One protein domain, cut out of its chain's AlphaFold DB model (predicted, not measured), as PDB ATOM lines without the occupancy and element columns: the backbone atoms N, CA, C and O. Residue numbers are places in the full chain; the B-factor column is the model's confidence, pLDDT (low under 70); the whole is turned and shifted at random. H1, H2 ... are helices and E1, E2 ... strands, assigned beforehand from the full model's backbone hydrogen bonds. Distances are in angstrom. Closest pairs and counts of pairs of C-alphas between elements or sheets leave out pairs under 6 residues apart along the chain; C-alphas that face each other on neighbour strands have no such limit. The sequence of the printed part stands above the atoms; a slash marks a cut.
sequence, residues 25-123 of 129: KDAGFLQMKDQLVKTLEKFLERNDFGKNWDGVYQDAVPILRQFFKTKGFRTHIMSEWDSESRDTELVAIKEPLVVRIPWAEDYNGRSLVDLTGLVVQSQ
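Overview. This is residues 25 to 123 of the 129 residues of an uncharacterized protein of Acidobacteria bacterium (UniProt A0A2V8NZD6). Picture a twisted sheet of five strands, with the short helix H2 packed on E1, E2 and E4, and the long helix H1 running at a steep angle to H2 and grazing the sheet at E5. E3, the longest strand, has E2 along one side, with the short strands E4 and E5 beside different parts of its other side. The printed part has 99 residues, with two named helices and then five named strands along the chain, H1 H2 E1 E2 E3 E4 E5; the sheet is branched and antiparallel, and the class is mixed, helices and strands. The whole is compact, with a radius of gyration of the C-alphas of 13.0 A and spans of 40 by 32 by 24 A.

Along the chain. Find C-alpha 27 at (-14.013, 42.977, 10.432); from there H1, residues 27 to 46, runs 28.1 A. Next look for H2 at residues 61 to 70, 14.3 A long. E1 follows at residues 74 to 78, 12.7 A, and E2 at residues 88 to 94, 19.6 A. E3, residues 97 to 105, runs 26.0 A from C-alpha 97 at (-22.188, 56.337, 7.669). E4 is residues 111 to 113, 6.4 A, and E5, residues 119 to 122, 10.2 A, ends at C-alpha 122 at (-19.515, 53.653, 4.691).

Arrangement. Begin with E1 to E4, a meander, each strand the antiparallel neighbour of the one before. In the hairpin E1 and E2, N 76 and O 91 are 3.0 A apart; in the hairpin E2 and E3, N 92 and O 99 are 2.8 A apart. The pairing of E3 is staggered: look for E4 beside residues 103 to 105, with N 112 and O 104 at 2.7 A, and for E5 beside residues 97 to 100, with N 121 and O 98 at 2.7 A. Residues 57 to 58 pair antiparallel with residues 112 to 113 of E4. H2 is on the sheet; its closest C-alphas to E1 are those of Arg 65 and Thr 75, 6.3 A. H1 is on the sheet too but only grazes it with residues 29 to 37; its closest C-alphas to E5 are those of Lys 33 and Val 120, 6.1 A. H1 and H2 are close but not clearly touching, with the C-alphas of Leu 40 and Leu 64 at 7.9 A, at a steep tilt of 66 degrees, opposite ways. In H1 and H2 every O i to N i+4 pair is within hydrogen-bond range.

Size, cuts and confidence. The C-alphas of Lys 25 and Asn 108 are the two farthest apart, at 41.5 A. The printed part has no cut. The link from H1 to H2, residues 47 to 60, is long. Mean pLDDT of the printed part is 82.2; look for values under 70 at residues 25 to 30, 50, 53 and 123.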
ATOM      1  N   LYS A  25     -10.800  46.144   7.011       42.41
ATOM      2  CA  LYS A  25     -11.968  46.914   6.545       42.41
ATOM      3  C   LYS A  25     -13.301  46.173   6.647       42.41
ATOM      4  O   LYS A  25     -14.322  46.836   6.778       42.41
ATOM      5  N   ASP A  26     -13.281  44.844   6.637       49.38
ATOM      6  CA  ASP A  26     -14.491  44.026   6.750       49.38
ATOM      7  C   ASP A  26     -14.824  43.706   8.216       49.38
ATOM      8  O   ASP A  26     -15.940  43.933   8.668       49.38
ATOM      9  N   ALA A  27     -13.826  43.313   9.018       52.44
ATOM     10  CA  ALA A  27     -14.013  42.977  10.432       52.44
ATOM     11  C   ALA A  27     -14.465  44.175  11.285       52.44
ATOM     12  O   ALA A  27     -15.342  44.027  12.134       52.44
ATOM     13  N   GLY A  28     -13.911  45.371  11.047       60.91
ATOM     14  CA  GLY A  28     -14.358  46.588  11.736       60.91
ATOM     15  C   GLY A  28     -15.781  46.993  11.345       60.91
ATOM     16  O   GLY A  28     -16.548  47.479  12.173       60.91
ATOM     17  N   PHE A  29     -16.161  46.732  10.096       64.62
ATOM     18  CA  PHE A  29     -17.490  47.021   9.577       64.62
ATOM     19  C   PHE A  29     -18.543  46.014  10.087       64.62
ATOM     20  O   PHE A  29     -19.600  46.426  10.562       64.62
ATOM     21  N   LEU A  30     -18.222  44.716  10.102       66.00
ATOM     22  CA  LEU A  30     -19.013  43.663  10.749       66.00
ATOM     23  C   LEU A  30     -19.183  43.922  12.248       66.00
ATOM     24  O   LEU A  30     -20.293  43.814  12.760       66.00
ATOM     25  N   GLN A  31     -18.116  44.329  12.942       72.88
ATOM     26  CA  GLN A  31     -18.180  44.695  14.358       72.88
ATOM     27  C   GLN A  31     -19.070  45.925  14.587       72.88
ATOM     28  O   GLN A  31     -19.832  45.956  15.549       72.88
ATOM     29  N   MET A  32     -19.025  46.916  13.693       73.31
ATOM     30  CA  MET A  32     -19.879  48.103  13.771       73.31
ATOM     31  C   MET A  32     -21.351  47.776  13.488       73.31
ATOM     32  O   MET A  32     -22.227  48.280  14.190       73.31
ATOM     33  N   LYS A  33     -21.633  46.905  12.510       77.62
ATOM     34  CA  LYS A  33     -22.985  46.385  12.261       77.62
ATOM     35  C   LYS A  33     -23.498  45.612  13.478       77.62
ATOM     36  O   LYS A  33     -24.585  45.916  13.951       77.62
ATOM     37  N   ASP A  34     -22.716  44.680  14.020       79.50
ATOM     38  CA  ASP A  34     -23.086  43.881  15.197       79.50
ATOM     39  C   ASP A  34     -23.347  44.755  16.435       79.50
ATOM     40  O   ASP A  34     -24.369  44.606  17.105       79.50
ATOM     41  N   GLN A  35     -22.482  45.734  16.709       82.44
ATOM     42  CA  GLN A  35     -22.693  46.679  17.808       82.44
ATOM     43  C   GLN A  35     -23.930  47.551  17.603       82.44
ATOM     44  O   GLN A  35     -24.646  47.832  18.570       82.44
ATOM     45  N   LEU A  36     -24.194  47.985  16.369       82.69
ATOM     46  CA  LEU A  36     -25.386  48.759  16.055       82.69
ATOM     47  C   LEU A  36     -26.647  47.911  16.239       82.69
ATOM     48  O   LEU A  36     -27.558  48.369  16.922       82.69
ATOM     49  N   VAL A  37     -26.670  46.679  15.723       83.12
ATOM     50  CA  VAL A  37     -27.777  45.730  15.922       83.12
ATOM     51  C   VAL A  37     -28.021  45.522  17.413       83.12
ATOM     52  O   VAL A  37     -29.114  45.817  17.879       83.12
ATOM     53  N   LYS A  38     -26.992  45.186  18.199       84.88
ATOM     54  CA  LYS A  38     -27.114  45.023  19.660       84.88
ATOM     55  C   LYS A  38     -27.623  46.276  20.371       84.88
ATOM     56  O   LYS A  38     -28.329  46.183  21.372       84.88
ATOM     57  N   THR A  39     -27.238  47.459  19.894       86.62
ATOM     58  CA  THR A  39     -27.707  48.732  20.454       86.62
ATOM     59  C   THR A  39     -29.178  48.968  20.132       86.62
ATOM     60  O   THR A  39     -29.924  49.408  21.006       86.62
ATOM     61  N   LEU A  40     -29.593  48.680  18.897       85.00
ATOM     62  CA  LEU A  40     -30.980  48.796  18.460       85.00
ATOM     63  C   LEU A  40     -31.866  47.768  19.161       85.00
ATOM     64  O   LEU A  40     -32.920  48.149  19.651       85.00
ATOM     65  N   GLU A  41     -31.419  46.520  19.300       85.44
ATOM     66  CA  GLU A  41     -32.137  45.484  20.047       85.44
ATOM     67  C   GLU A  41     -32.366  45.910  21.495       85.44
ATOM     68  O   GLU A  41     -33.511  46.047  21.908       85.44
ATOM     69  N   LYS A  42     -31.305  46.288  22.223       84.56
ATOM     70  CA  LYS A  42     -31.441  46.784  23.603       84.56
ATOM     71  C   LYS A  42     -32.359  47.996  23.714       84.56
ATOM     72  O   LYS A  42     -33.029  48.181  24.729       84.56
ATOM     73  N   PHE A  43     -32.340  48.876  22.714       84.81
ATOM     74  CA  PHE A  43     -33.211  50.043  22.688       84.81
ATOM     75  C   PHE A  43     -34.675  49.644  22.475       84.81
ATOM     76  O   PHE A  43     -35.532  50.154  23.191       84.81
ATOM     77  N   LEU A  44     -34.961  48.732  21.548       83.81
ATOM     78  CA  LEU A  44     -36.313  48.243  21.281       83.81
ATOM     79  C   LEU A  44     -36.857  47.421  22.458       83.81
ATOM     80  O   LEU A  44     -37.965  47.697  22.910       83.81
ATOM     81  N   GLU A  45     -36.050  46.528  23.035       82.31
ATOM     82  CA  GLU A  45     -36.385  45.774  24.252       82.31
ATOM     83  C   GLU A  45     -36.712  46.708  25.426       82.31
ATOM     84  O   GLU A  45     -37.691  46.508  26.137       82.31
ATOM     85  N   ARG A  46     -35.938  47.788  25.611       80.88
ATOM     86  CA  ARG A  46     -36.197  48.777  26.671       80.88
ATOM     87  C   ARG A  46     -37.499  49.560  26.469       80.88
ATOM     88  O   ARG A  46     -38.042  50.073  27.442       80.88
ATOM     89  N   ASN A  47     -37.960  49.697  25.229       76.06
ATOM     90  CA  ASN A  47     -39.223  50.358  24.903       76.06
ATOM     91  C   ASN A  47     -40.398  49.362  24.811       76.06
ATOM     92  O   ASN A  47     -41.456  49.745  24.324       76.06
ATOM     93  N   ASP A  48     -40.218  48.121  25.284       74.38
ATOM     94  CA  ASP A  48     -41.238  47.060  25.308       74.38
ATOM     95  C   ASP A  48     -41.773  46.681  23.914       74.38
ATOM     96  O   ASP A  48     -42.891  46.193  23.754       74.38
ATOM     97  N   PHE A  49     -40.966  46.885  22.868       75.69
ATOM     98  CA  PHE A  49     -41.306  46.379  21.544       75.69
ATOM     99  C   PHE A  49     -41.154  44.860  21.532       75.69
ATOM    100  O   PHE A  49     -40.044  44.329  21.480       75.69
ATOM    101  N   GLY A  50     -42.285  44.157  21.572       66.19
ATOM    102  CA  GLY A  50     -42.323  42.714  21.388       66.19
ATOM    103  C   GLY A  50     -41.831  42.314  19.994       66.19
ATOM    104  O   GLY A  50     -42.173  42.946  18.992       66.19
ATOM    105  N   LYS A  51     -41.047  41.234  19.933       77.25
ATOM    106  CA  LYS A  51     -40.808  40.497  18.689       77.25
ATOM    107  C   LYS A  51     -41.987  39.557  18.447       77.25
ATOM    108  O   LYS A  51     -42.492  38.945  19.390       77.25
ATOM    109  N   ASN A  52     -42.425  39.419  17.201       75.31
ATOM    110  CA  ASN A  52     -43.326  38.328  16.839       75.31
ATOM    111  C   ASN A  52     -42.570  36.977  16.860       75.31
ATOM    112  O   ASN A  52     -41.369  36.919  17.127       75.31
ATOM    113  N   TRP A  53     -43.275  35.880  16.572       65.00
ATOM    114  CA  TRP A  53     -42.693  34.529  16.539       65.00
ATOM    115  C   TRP A  53     -41.553  34.365  15.515       65.00
ATOM    116  O   TRP A  53     -40.751  33.447  15.655       65.00
ATOM    117  N   ASP A  54     -41.473  35.261  14.530       72.25
ATOM    118  CA  ASP A  54     -40.448  35.311  13.484       72.25
ATOM    119  C   ASP A  54     -39.251  36.207  13.876       72.25
ATOM    120  O   ASP A  54     -38.277  36.328  13.145       72.25
ATOM    121  N   GLY A  55     -39.283  36.834  15.061       75.75
ATOM    122  CA  GLY A  55     -38.213  37.716  15.538       75.75
ATOM    123  C   GLY A  55     -38.319  39.172  15.062       75.75
ATOM    124  O   GLY A  55     -37.417  39.965  15.337       75.75
ATOM    125  N   VAL A  56     -39.424  39.534  14.408       83.50
ATOM    126  CA  VAL A  56     -39.674  40.840  13.783       83.50
ATOM    127  C   VAL A  56     -40.352  41.797  14.763       83.50
ATOM    128  O   VAL A  56     -41.310  41.429  15.450       83.50
ATOM    129  N   TYR A  57     -39.884  43.044  14.814       84.19
ATOM    130  CA  TYR A  57     -40.460  44.090  15.660       84.19
ATOM    131  C   TYR A  57     -41.647  44.772  14.977       84.19
ATOM    132  O   TYR A  57     -41.548  45.172  13.818       84.19
ATOM    133  N   GLN A  58     -42.747  44.963  15.704       86.00
ATOM    134  CA  GLN A  58     -43.940  45.667  15.212       86.00
ATOM    135  C   GLN A  58     -43.920  47.147  15.613       86.00
ATOM    136  O   GLN A  58     -43.450  47.477  16.693       86.00
ATOM    137  N   ASP A  59     -44.412  48.047  14.761       85.12
ATOM    138  CA  ASP A  59     -44.488  49.503  14.991       85.12
ATOM    139  C   ASP A  59     -43.152  50.181  15.376       85.12
ATOM    140  O   ASP A  59     -43.115  51.258  15.972       85.12
ATOM    141  N   ALA A  60     -42.018  49.575  15.009       85.06
ATOM    142  CA  ALA A  60     -40.697  50.048  15.419       85.06
ATOM    143  C   ALA A  60     -40.155  51.220  14.576       85.06
ATOM    144  O   ALA A  60     -39.278  51.954  15.041       85.06
ATOM    145  N   VAL A  61     -40.657  51.447  13.353       89.06
ATOM    146  CA  VAL A  61     -40.108  52.464  12.429       89.06
ATOM    147  C   VAL A  61     -40.124  53.888  13.010       89.06
ATOM    148  O   VAL A  61     -39.080  54.552  12.952       89.06
ATOM    149  N   PRO A  62     -41.222  54.395  13.612       88.19
ATOM    150  CA  PRO A  62     -41.243  55.736  14.204       88.19
ATOM    151  C   PRO A  62     -40.200  55.920  15.314       88.19
ATOM    152  O   PRO A  62     -39.522  56.952  15.378       88.19
ATOM    153  N   ILE A  63     -40.023  54.900  16.154       87.50
ATOM    154  CA  ILE A  63     -39.105  54.923  17.294       87.50
ATOM    155  C   ILE A  63     -37.648  54.798  16.847       87.50
ATOM    156  O   ILE A  63     -36.795  55.563  17.308       87.50
ATOM    157  N   LEU A  64     -37.354  53.939  15.868       88.88
ATOM    158  CA  LEU A  64     -36.040  53.877  15.227       88.88
ATOM    159  C   LEU A  64     -35.683  55.213  14.569       88.88
ATOM    160  O   LEU A  64     -34.568  55.719  14.729       88.88
ATOM    161  N   ARG A  65     -36.644  55.856  13.899       91.38
ATOM    162  CA  ARG A  65     -36.446  57.182  13.306       91.38
ATOM    163  C   ARG A  65     -36.041  58.219  14.356       91.38
ATOM    164  O   ARG A  65     -35.145  59.029  14.104       91.38
ATOM    165  N   GLN A  66     -36.682  58.204  15.524       88.31
ATOM    166  CA  GLN A  66     -36.360  59.104  16.633       88.31
ATOM    167  C   GLN A  66     -35.000  58.789  17.272       88.31
ATOM    168  O   GLN A  66     -34.239  59.714  17.580       88.31
ATOM    169  N   PHE A  67     -34.660  57.506  17.411       88.69
ATOM    170  CA  PHE A  67     -33.345  57.063  17.869       88.69
ATOM    171  C   PHE A  67     -32.233  57.637  16.987       88.69
ATOM    172  O   PHE A  67     -31.328  58.317  17.476       88.69
ATOM    173  N   PHE A  68     -32.338  57.446  15.670       89.25
ATOM    174  CA  PHE A  68     -31.351  57.941  14.714       89.25
ATOM    175  C   PHE A  68     -31.250  59.468  14.728       89.25
ATOM    176  O   PHE A  68     -30.141  60.005  14.798       89.25
ATOM    177  N   LYS A  69     -32.383  60.179  14.770       89.62
ATOM    178  CA  LYS A  69     -32.397  61.645  14.909       89.62
ATOM    179  C   LYS A  69     -31.661  62.112  16.169       89.62
ATOM    180  O   LYS A  69     -30.822  63.003  16.082       89.62
ATOM    181  N   THR A  70     -31.891  61.465  17.315       86.31
ATOM    182  CA  THR A  70     -31.202  61.772  18.587       86.31
ATOM    183  C   THR A  70     -29.689  61.546  18.503       86.31
ATOM    184  O   THR A  70     -28.908  62.243  19.144       86.31
ATOM    185  N   LYS A  71     -29.244  60.592  17.678       82.50
ATOM    186  CA  LYS A  71     -27.820  60.317  17.418       82.50
ATOM    187  C   LYS A  71     -27.206  61.219  16.333       82.50
ATOM    188  O   LYS A  71     -26.021  61.068  16.005       82.50
ATOM    189  N   GLY A  72     -27.979  62.167  15.800       86.56
ATOM    190  CA  GLY A  72     -27.553  63.134  14.788       86.56
ATOM    191  C   GLY A  72     -27.609  62.611  13.351       86.56
ATOM    192  O   GLY A  72     -26.930  63.163  12.490       86.56
ATOM    193  N   PHE A  73     -28.371  61.549  13.085       90.44
ATOM    194  CA  PHE A  73     -28.614  61.054  11.730       90.44
ATOM    195  C   PHE A  73     -29.811  61.765  11.097       90.44
ATOM    196  O   PHE A  73     -30.826  62.028  11.747       90.44
ATOM    197  N   ARG A  74     -29.726  62.007   9.789       92.44
ATOM    198  CA  ARG A  74     -30.871  62.385   8.955       92.44
ATOM    199  C   ARG A  74     -31.597  61.121   8.516       92.44
ATOM    200  O   ARG A  74     -30.945  60.166   8.118       92.44
ATOM    201  N   THR A  75     -32.926  61.111   8.582       93.06
ATOM    202  CA  THR A  75     -33.729  59.917   8.279       93.06
ATOM    203  C   THR A  75     -34.785  60.171   7.213       93.06
ATOM    204  O   THR A  75     -35.543  61.144   7.305       93.06
ATOM    205  N   HIS A  76     -34.884  59.258   6.252       92.94
ATOM    206  CA  HIS A  76     -35.945  59.223   5.247       92.94
ATOM    207  C   HIS A  76     -36.401  57.781   5.000       92.94
ATOM    208  O   HIS A  76     -35.722  56.839   5.406       92.94
ATOM    209  N   ILE A  77     -37.576  57.634   4.393       91.88
ATOM    210  CA  ILE A  77     -38.067  56.347   3.904       91.88
ATOM    211  C   ILE A  77     -37.711  56.268   2.427       91.88
ATOM    212  O   ILE A  77     -37.987  57.206   1.680       91.88
ATOM    213  N   MET A  78     -37.068  55.176   2.045       90.31
ATOM    214  CA  MET A  78     -36.759  54.827   0.670       90.31
ATOM    215  C   MET A  78     -37.775  53.781   0.224       90.31
ATOM    216  O   MET A  78     -38.039  52.831   0.961       90.31
ATOM    217  N   SER A  79     -38.406  54.008  -0.925       86.88
ATOM    218  CA  SER A  79     -39.435  53.101  -1.430       86.88
ATOM    219  C   SER A  79     -38.811  51.813  -1.970       86.88
ATOM    220  O   SER A  79     -37.637  51.801  -2.348       86.88
ATOM    221  N   GLU A  80     -39.610  50.751  -2.064       84.62
ATOM    222  CA  GLU A  80     -39.207  49.497  -2.715       84.62
ATOM    223  C   GLU A  80     -38.696  49.699  -4.153       84.62
ATOM    224  O   GLU A  80     -37.815  48.976  -4.604       84.62
ATOM    225  N   TRP A  81     -39.202  50.710  -4.868       83.38
ATOM    226  CA  TRP A  81     -38.836  50.983  -6.261       83.38
ATOM    227  C   TRP A  81     -37.467  51.638  -6.393       83.38
ATOM    228  O   TRP A  81     -36.781  51.444  -7.395       83.38
ATOM    229  N   ASP A  82     -37.080  52.414  -5.385       78.06
ATOM    230  CA  ASP A  82     -35.781  53.074  -5.332       78.06
ATOM    231  C   ASP A  82     -34.712  52.150  -4.727       78.06
ATOM    232  O   ASP A  82     -33.520  52.332  -4.982       78.06
ATOM    233  N   SER A  83     -35.123  51.176  -3.905       75.94
ATOM    234  CA  SER A  83     -34.242  50.284  -3.146       75.94
ATOM    235  C   SER A  83     -33.631  49.173  -3.997       75.94
ATOM    236  O   SER A  83     -34.327  48.402  -4.652       75.94
ATOM    237  N   GLU A  84     -32.307  49.018  -3.908       75.31
ATOM    238  CA  GLU A  84     -31.576  47.885  -4.502       75.31
ATOM    239  C   GLU A  84     -32.100  46.521  -4.026       75.31
ATOM    240  O   GLU A  84     -32.102  45.562  -4.797       75.31
ATOM    241  N   SER A  85     -32.565  46.442  -2.775       72.31
ATOM    242  CA  SER A  85     -33.119  45.219  -2.181       72.31
ATOM    243  C   SER A  85     -34.567  44.962  -2.610       72.31
ATOM    244  O   SER A  85     -35.080  43.873  -2.387       72.31
ATOM    245  N   ARG A  86     -35.220  45.946  -3.252       79.62
ATOM    246  CA  ARG A  86     -36.667  45.979  -3.523       79.62
ATOM    247  C   ARG A  86     -37.550  45.904  -2.278       79.62
ATOM    248  O   ARG A  86     -38.714  45.534  -2.360       79.62
ATOM    249  N   ASP A  87     -36.997  46.311  -1.145       83.50
ATOM    250  CA  ASP A  87     -37.720  46.472   0.110       83.50
ATOM    251  C   ASP A  87     -37.913  47.958   0.401       83.50
ATOM    252  O   ASP A  87     -37.074  48.788   0.039       83.50
ATOM    253  N   THR A  88     -38.990  48.301   1.106       88.31
ATOM    254  CA  THR A  88     -39.101  49.639   1.693       88.31
ATOM    255  C   THR A  88     -38.103  49.742   2.846       88.31
ATOM    256  O   THR A  88     -38.021  48.862   3.699       88.31
ATOM    257  N   GLU A  89     -37.312  50.811   2.892       90.94
ATOM    258  CA  GLU A  89     -36.214  50.937   3.853       90.94
ATOM    259  C   GLU A  89     -36.303  52.232   4.661       90.94
ATOM    260  O   GLU A  89     -36.549  53.319   4.136       90.94
ATOM    261  N   LEU A  90     -36.035  52.139   5.964       92.75
ATOM    262  CA  LEU A  90     -35.681  53.293   6.778       92.75
ATOM    263  C   LEU A  90     -34.187  53.556   6.597       92.75
ATOM    264  O   LEU A  90     -33.345  52.782   7.057       92.75
ATOM    265  N   VAL A  91     -33.860  54.680   5.967       91.44
ATOM    266  CA  VAL A  91     -32.479  55.080   5.701       91.44
ATOM    267  C   VAL A  91     -32.066  56.182   6.669       91.44
ATOM    268  O   VAL A  91     -32.678  57.253   6.716       91.44
ATOM    269  N   ALA A  92     -31.007  55.934   7.437       92.00
ATOM    270  CA  ALA A  92     -30.390  56.872   8.364       92.00
ATOM    271  C   ALA A  92     -28.971  57.236   7.903       92.00
ATOM    272  O   ALA A  92     -28.096  56.381   7.803       92.00
ATOM    273  N   ILE A  93     -28.726  58.523   7.658       89.06
ATOM    274  CA  ILE A  93     -27.468  59.043   7.110       89.06
ATOM    275  C   ILE A  93     -26.794  59.964   8.126       89.06
ATOM    276  O   ILE A  93     -27.389  60.939   8.593       89.06
ATOM    277  N   LYS A  94     -25.531  59.678   8.434       86.25
ATOM    278  CA  LYS A  94     -24.612  60.546   9.173       86.25
ATOM    279  C   LYS A  94     -23.228  60.344   8.585       86.25
ATOM    280  O   LYS A  94     -22.522  59.430   8.997       86.25
ATOM    281  N   GLU A  95     -22.878  61.166   7.598       80.88
ATOM    282  CA  GLU A  95     -21.649  61.005   6.818       80.88
ATOM    283  C   GLU A  95     -20.421  60.750   7.713       80.88
ATOM    284  O   GLU A  95     -20.225  61.461   8.705       80.88
ATOM    285  N   PRO A  96     -19.590  59.744   7.383       79.12
ATOM    286  CA  PRO A  96     -19.649  58.880   6.197       79.12
ATOM    287  C   PRO A  96     -20.544  57.632   6.355       79.12
ATOM    288  O   PRO A  96     -20.440  56.713   5.556       79.12
ATOM    289  N   LEU A  97     -21.377  57.525   7.389       82.94
ATOM    290  CA  LEU A  97     -22.188  56.337   7.669       82.94
ATOM    291  C   LEU A  97     -23.593  56.430   7.060       82.94
ATOM    292  O   LEU A  97     -24.296  57.427   7.234       82.94
ATOM    293  N   VAL A  98     -24.034  55.345   6.435       86.56
ATOM    294  CA  VAL A  98     -25.422  55.109   6.029       86.56
ATOM    295  C   VAL A  98     -25.888  53.810   6.676       86.56
ATOM    296  O   VAL A  98     -25.168  52.818   6.674       86.56
ATOM    297  N   VAL A  99     -27.078  53.818   7.259       88.38
ATOM    298  CA  VAL A  99     -27.742  52.636   7.810       88.38
ATOM    299  C   VAL A  99     -29.066  52.487   7.082       88.38
ATOM    300  O   VAL A  99     -29.831  53.446   7.020       88.38
ATOM    301  N   ARG A 100     -29.330  51.308   6.530       90.69
ATOM    302  CA  ARG A 100     -30.576  50.956   5.850       90.69
ATOM    303  C   ARG A 100     -31.215  49.816   6.626       90.69
ATOM    304  O   ARG A 100     -30.544  48.835   6.949       90.69
ATOM    305  N   ILE A 101     -32.476  49.987   6.989       90.62
ATOM    306  CA  ILE A 101     -33.246  48.992   7.730       90.62
ATOM    307  C   ILE A 101     -34.465  48.647   6.879       90.62
ATOM    308  O   ILE A 101     -35.337  49.514   6.750       90.62
ATOM    309  N   PRO A 102     -34.528  47.442   6.289       89.75
ATOM    310  CA  PRO A 102     -35.713  47.010   5.572       89.75
ATOM    311  C   PRO A 102     -36.885  46.890   6.544       89.75
ATOM    312  O   PRO A 102     -36.730  46.498   7.706       89.75
ATOM    313  N   TRP A 103     -38.061  47.276   6.071       90.38
ATOM    314  CA  TRP A 103     -39.301  47.125   6.806       90.38
ATOM    315  C   TRP A 103     -40.467  46.918   5.843       90.38
ATOM    316  O   TRP A 103     -40.430  47.337   4.688       90.38
ATOM    317  N   ALA A 104     -41.509  46.265   6.340       88.12
ATOM    318  CA  ALA A 104     -42.735  45.996   5.602       88.12
ATOM    319  C   ALA A 104     -43.947  46.491   6.387       88.12
ATOM    320  O   ALA A 104     -43.843  46.803   7.571       88.12
ATOM    321  N   GLU A 105     -45.105  46.546   5.747       87.31
ATOM    322  CA  GLU A 105     -46.367  46.835   6.419       87.31
ATOM    323  C   GLU A 105     -47.180  45.539   6.557       87.31
ATOM    324  O   GLU A 105     -47.306  44.781   5.595       87.31
ATOM    325  N   ASP A 106     -47.695  45.244   7.755       83.69
ATOM    326  CA  ASP A 106     -48.639  44.135   7.939       83.69
ATOM    327  C   ASP A 106     -50.047  44.505   7.440       83.69
ATOM    328  O   ASP A 106     -50.345  45.670   7.194       83.69
ATOM    329  N   TYR A 107     -50.946  43.524   7.313       83.00
ATOM    330  CA  TYR A 107     -52.327  43.723   6.836       83.00
ATOM    331  C   TYR A 107     -53.141  44.790   7.601       83.00
ATOM    332  O   TYR A 107     -54.146  45.278   7.090       83.00
ATOM    333  N   ASN A 108     -52.731  45.144   8.818       84.25
ATOM    334  CA  ASN A 108     -53.327  46.166   9.674       84.25
ATOM    335  C   ASN A 108     -52.619  47.527   9.583       84.25
ATOM    336  O   ASN A 108     -52.914  48.410  10.390       84.25
ATOM    337  N   GLY A 109     -51.670  47.704   8.664       82.75
ATOM    338  CA  GLY A 109     -50.961  48.970   8.491       82.75
ATOM    339  C   GLY A 109     -49.789  49.191   9.454       82.75
ATOM    340  O   GLY A 109     -49.335  50.325   9.598       82.75
ATOM    341  N   ARG A 110     -49.322  48.163  10.180       84.81
ATOM    342  CA  ARG A 110     -48.224  48.328  11.154       84.81
ATOM    343  C   ARG A 110     -46.882  48.024  10.524       84.81
ATOM    344  O   ARG A 110     -46.746  47.080   9.749       84.81
ATOM    345  N   SER A 111     -45.863  48.780  10.921       86.50
ATOM    346  CA  SER A 111     -44.511  48.562  10.411       86.50
ATOM    347  C   SER A 111     -43.875  47.320  11.038       86.50
ATOM    348  O   SER A 111     -43.785  47.228  12.258       86.50
ATOM    349  N   LEU A 112     -43.366  46.417  10.219       87.38
ATOM    350  CA  LEU A 112     -42.636  45.215  10.590       87.38
ATOM    351  C   LEU A 112     -41.152  45.414  10.282       87.38
ATOM    352  O   LEU A 112     -40.794  45.642   9.130       87.38
ATOM    353  N   VAL A 113     -40.293  45.346  11.299       88.06
ATOM    354  CA  VAL A 113     -38.847  45.578  11.170       88.06
ATOM    355  C   VAL A 113     -38.063  44.331  11.546       88.06
ATOM    356  O   VAL A 113     -38.100  43.888  12.696       88.06
ATOM    357  N   ASP A 114     -37.282  43.833  10.593       85.75
ATOM    358  CA  ASP A 114     -36.284  42.797  10.822       85.75
ATOM    359  C   ASP A 114     -34.881  43.425  10.888       85.75
ATOM    360  O   ASP A 114     -34.399  44.050   9.940       85.75
ATOM    361  N   LEU A 115     -34.208  43.283  12.034       84.94
ATOM    362  CA  LEU A 115     -32.861  43.837  12.217       84.94
ATOM    363  C   LEU A 115     -31.752  42.955  11.624       84.94
ATOM    364  O   LEU A 115     -30.618  43.424  11.502       84.94
ATOM    365  N   THR A 116     -32.035  41.707  11.240       82.00
ATOM    366  CA  THR A 116     -31.047  40.833  10.585       82.00
ATOM    367  C   THR A 116     -30.723  41.344   9.179       82.00
ATOM    368  O   THR A 116     -29.551  41.363   8.775       82.00
ATOM    369  N   GLY A 117     -31.736  41.895   8.501       82.25
ATOM    370  CA  GLY A 117     -31.636  42.574   7.211       82.25
ATOM    371  C   GLY A 117     -30.960  43.949   7.250       82.25
ATOM    372  O   GLY A 117     -30.769  44.561   6.204       82.25
ATOM    373  N   LEU A 118     -30.555  44.453   8.423       86.31
ATOM    374  CA  LEU A 118     -29.919  45.765   8.546       86.31
ATOM    375  C   LEU A 118     -28.616  45.830   7.740       86.31
ATOM    376  O   LEU A 118     -27.694  45.029   7.930       86.31
ATOM    377  N   VAL A 119     -28.490  46.846   6.894       85.00
ATOM    378  CA  VAL A 119     -27.283  47.124   6.116       85.00
ATOM    379  C   VAL A 119     -26.634  48.393   6.655       85.00
ATOM    380  O   VAL A 119     -27.270  49.435   6.777       85.00
ATOM    381  N   VAL A 120     -25.346  48.322   6.976       83.44
ATOM    382  CA  VAL A 120     -24.533  49.520   7.221       83.44
ATOM    383  C   VAL A 120     -23.709  49.768   5.955       83.44
ATOM    384  O   VAL A 120     -23.378  48.849   5.217       83.44
ATOM    385  N   GLN A 121     -23.395  51.006   5.625       81.94
ATOM    386  CA  GLN A 121     -22.495  51.327   4.526       81.94
ATOM    387  C   GLN A 121     -21.640  52.506   4.960       81.94
ATOM    388  O   GLN A 121     -22.119  53.443   5.600       81.94
ATOM    389  N   SER A 122     -20.355  52.464   4.624       76.94
ATOM    390  CA  SER A 122     -19.515  53.653   4.691       76.94
ATOM    391  C   SER A 122     -19.530  54.303   3.312       76.94
ATOM    392  O   SER A 122     -18.926  53.780   2.377       76.94
ATOM    393  N   GLN A 123     -20.205  55.443   3.181       66.06
ATOM    394  CA  GLN A 123     -19.964  56.361   2.080       66.06
ATOM    395  C   GLN A 123     -18.537  56.881   2.224       66.06
ATOM    396  O   GLN A 123     -18.261  57.849   2.935       66.06
TER     397      GLN A 123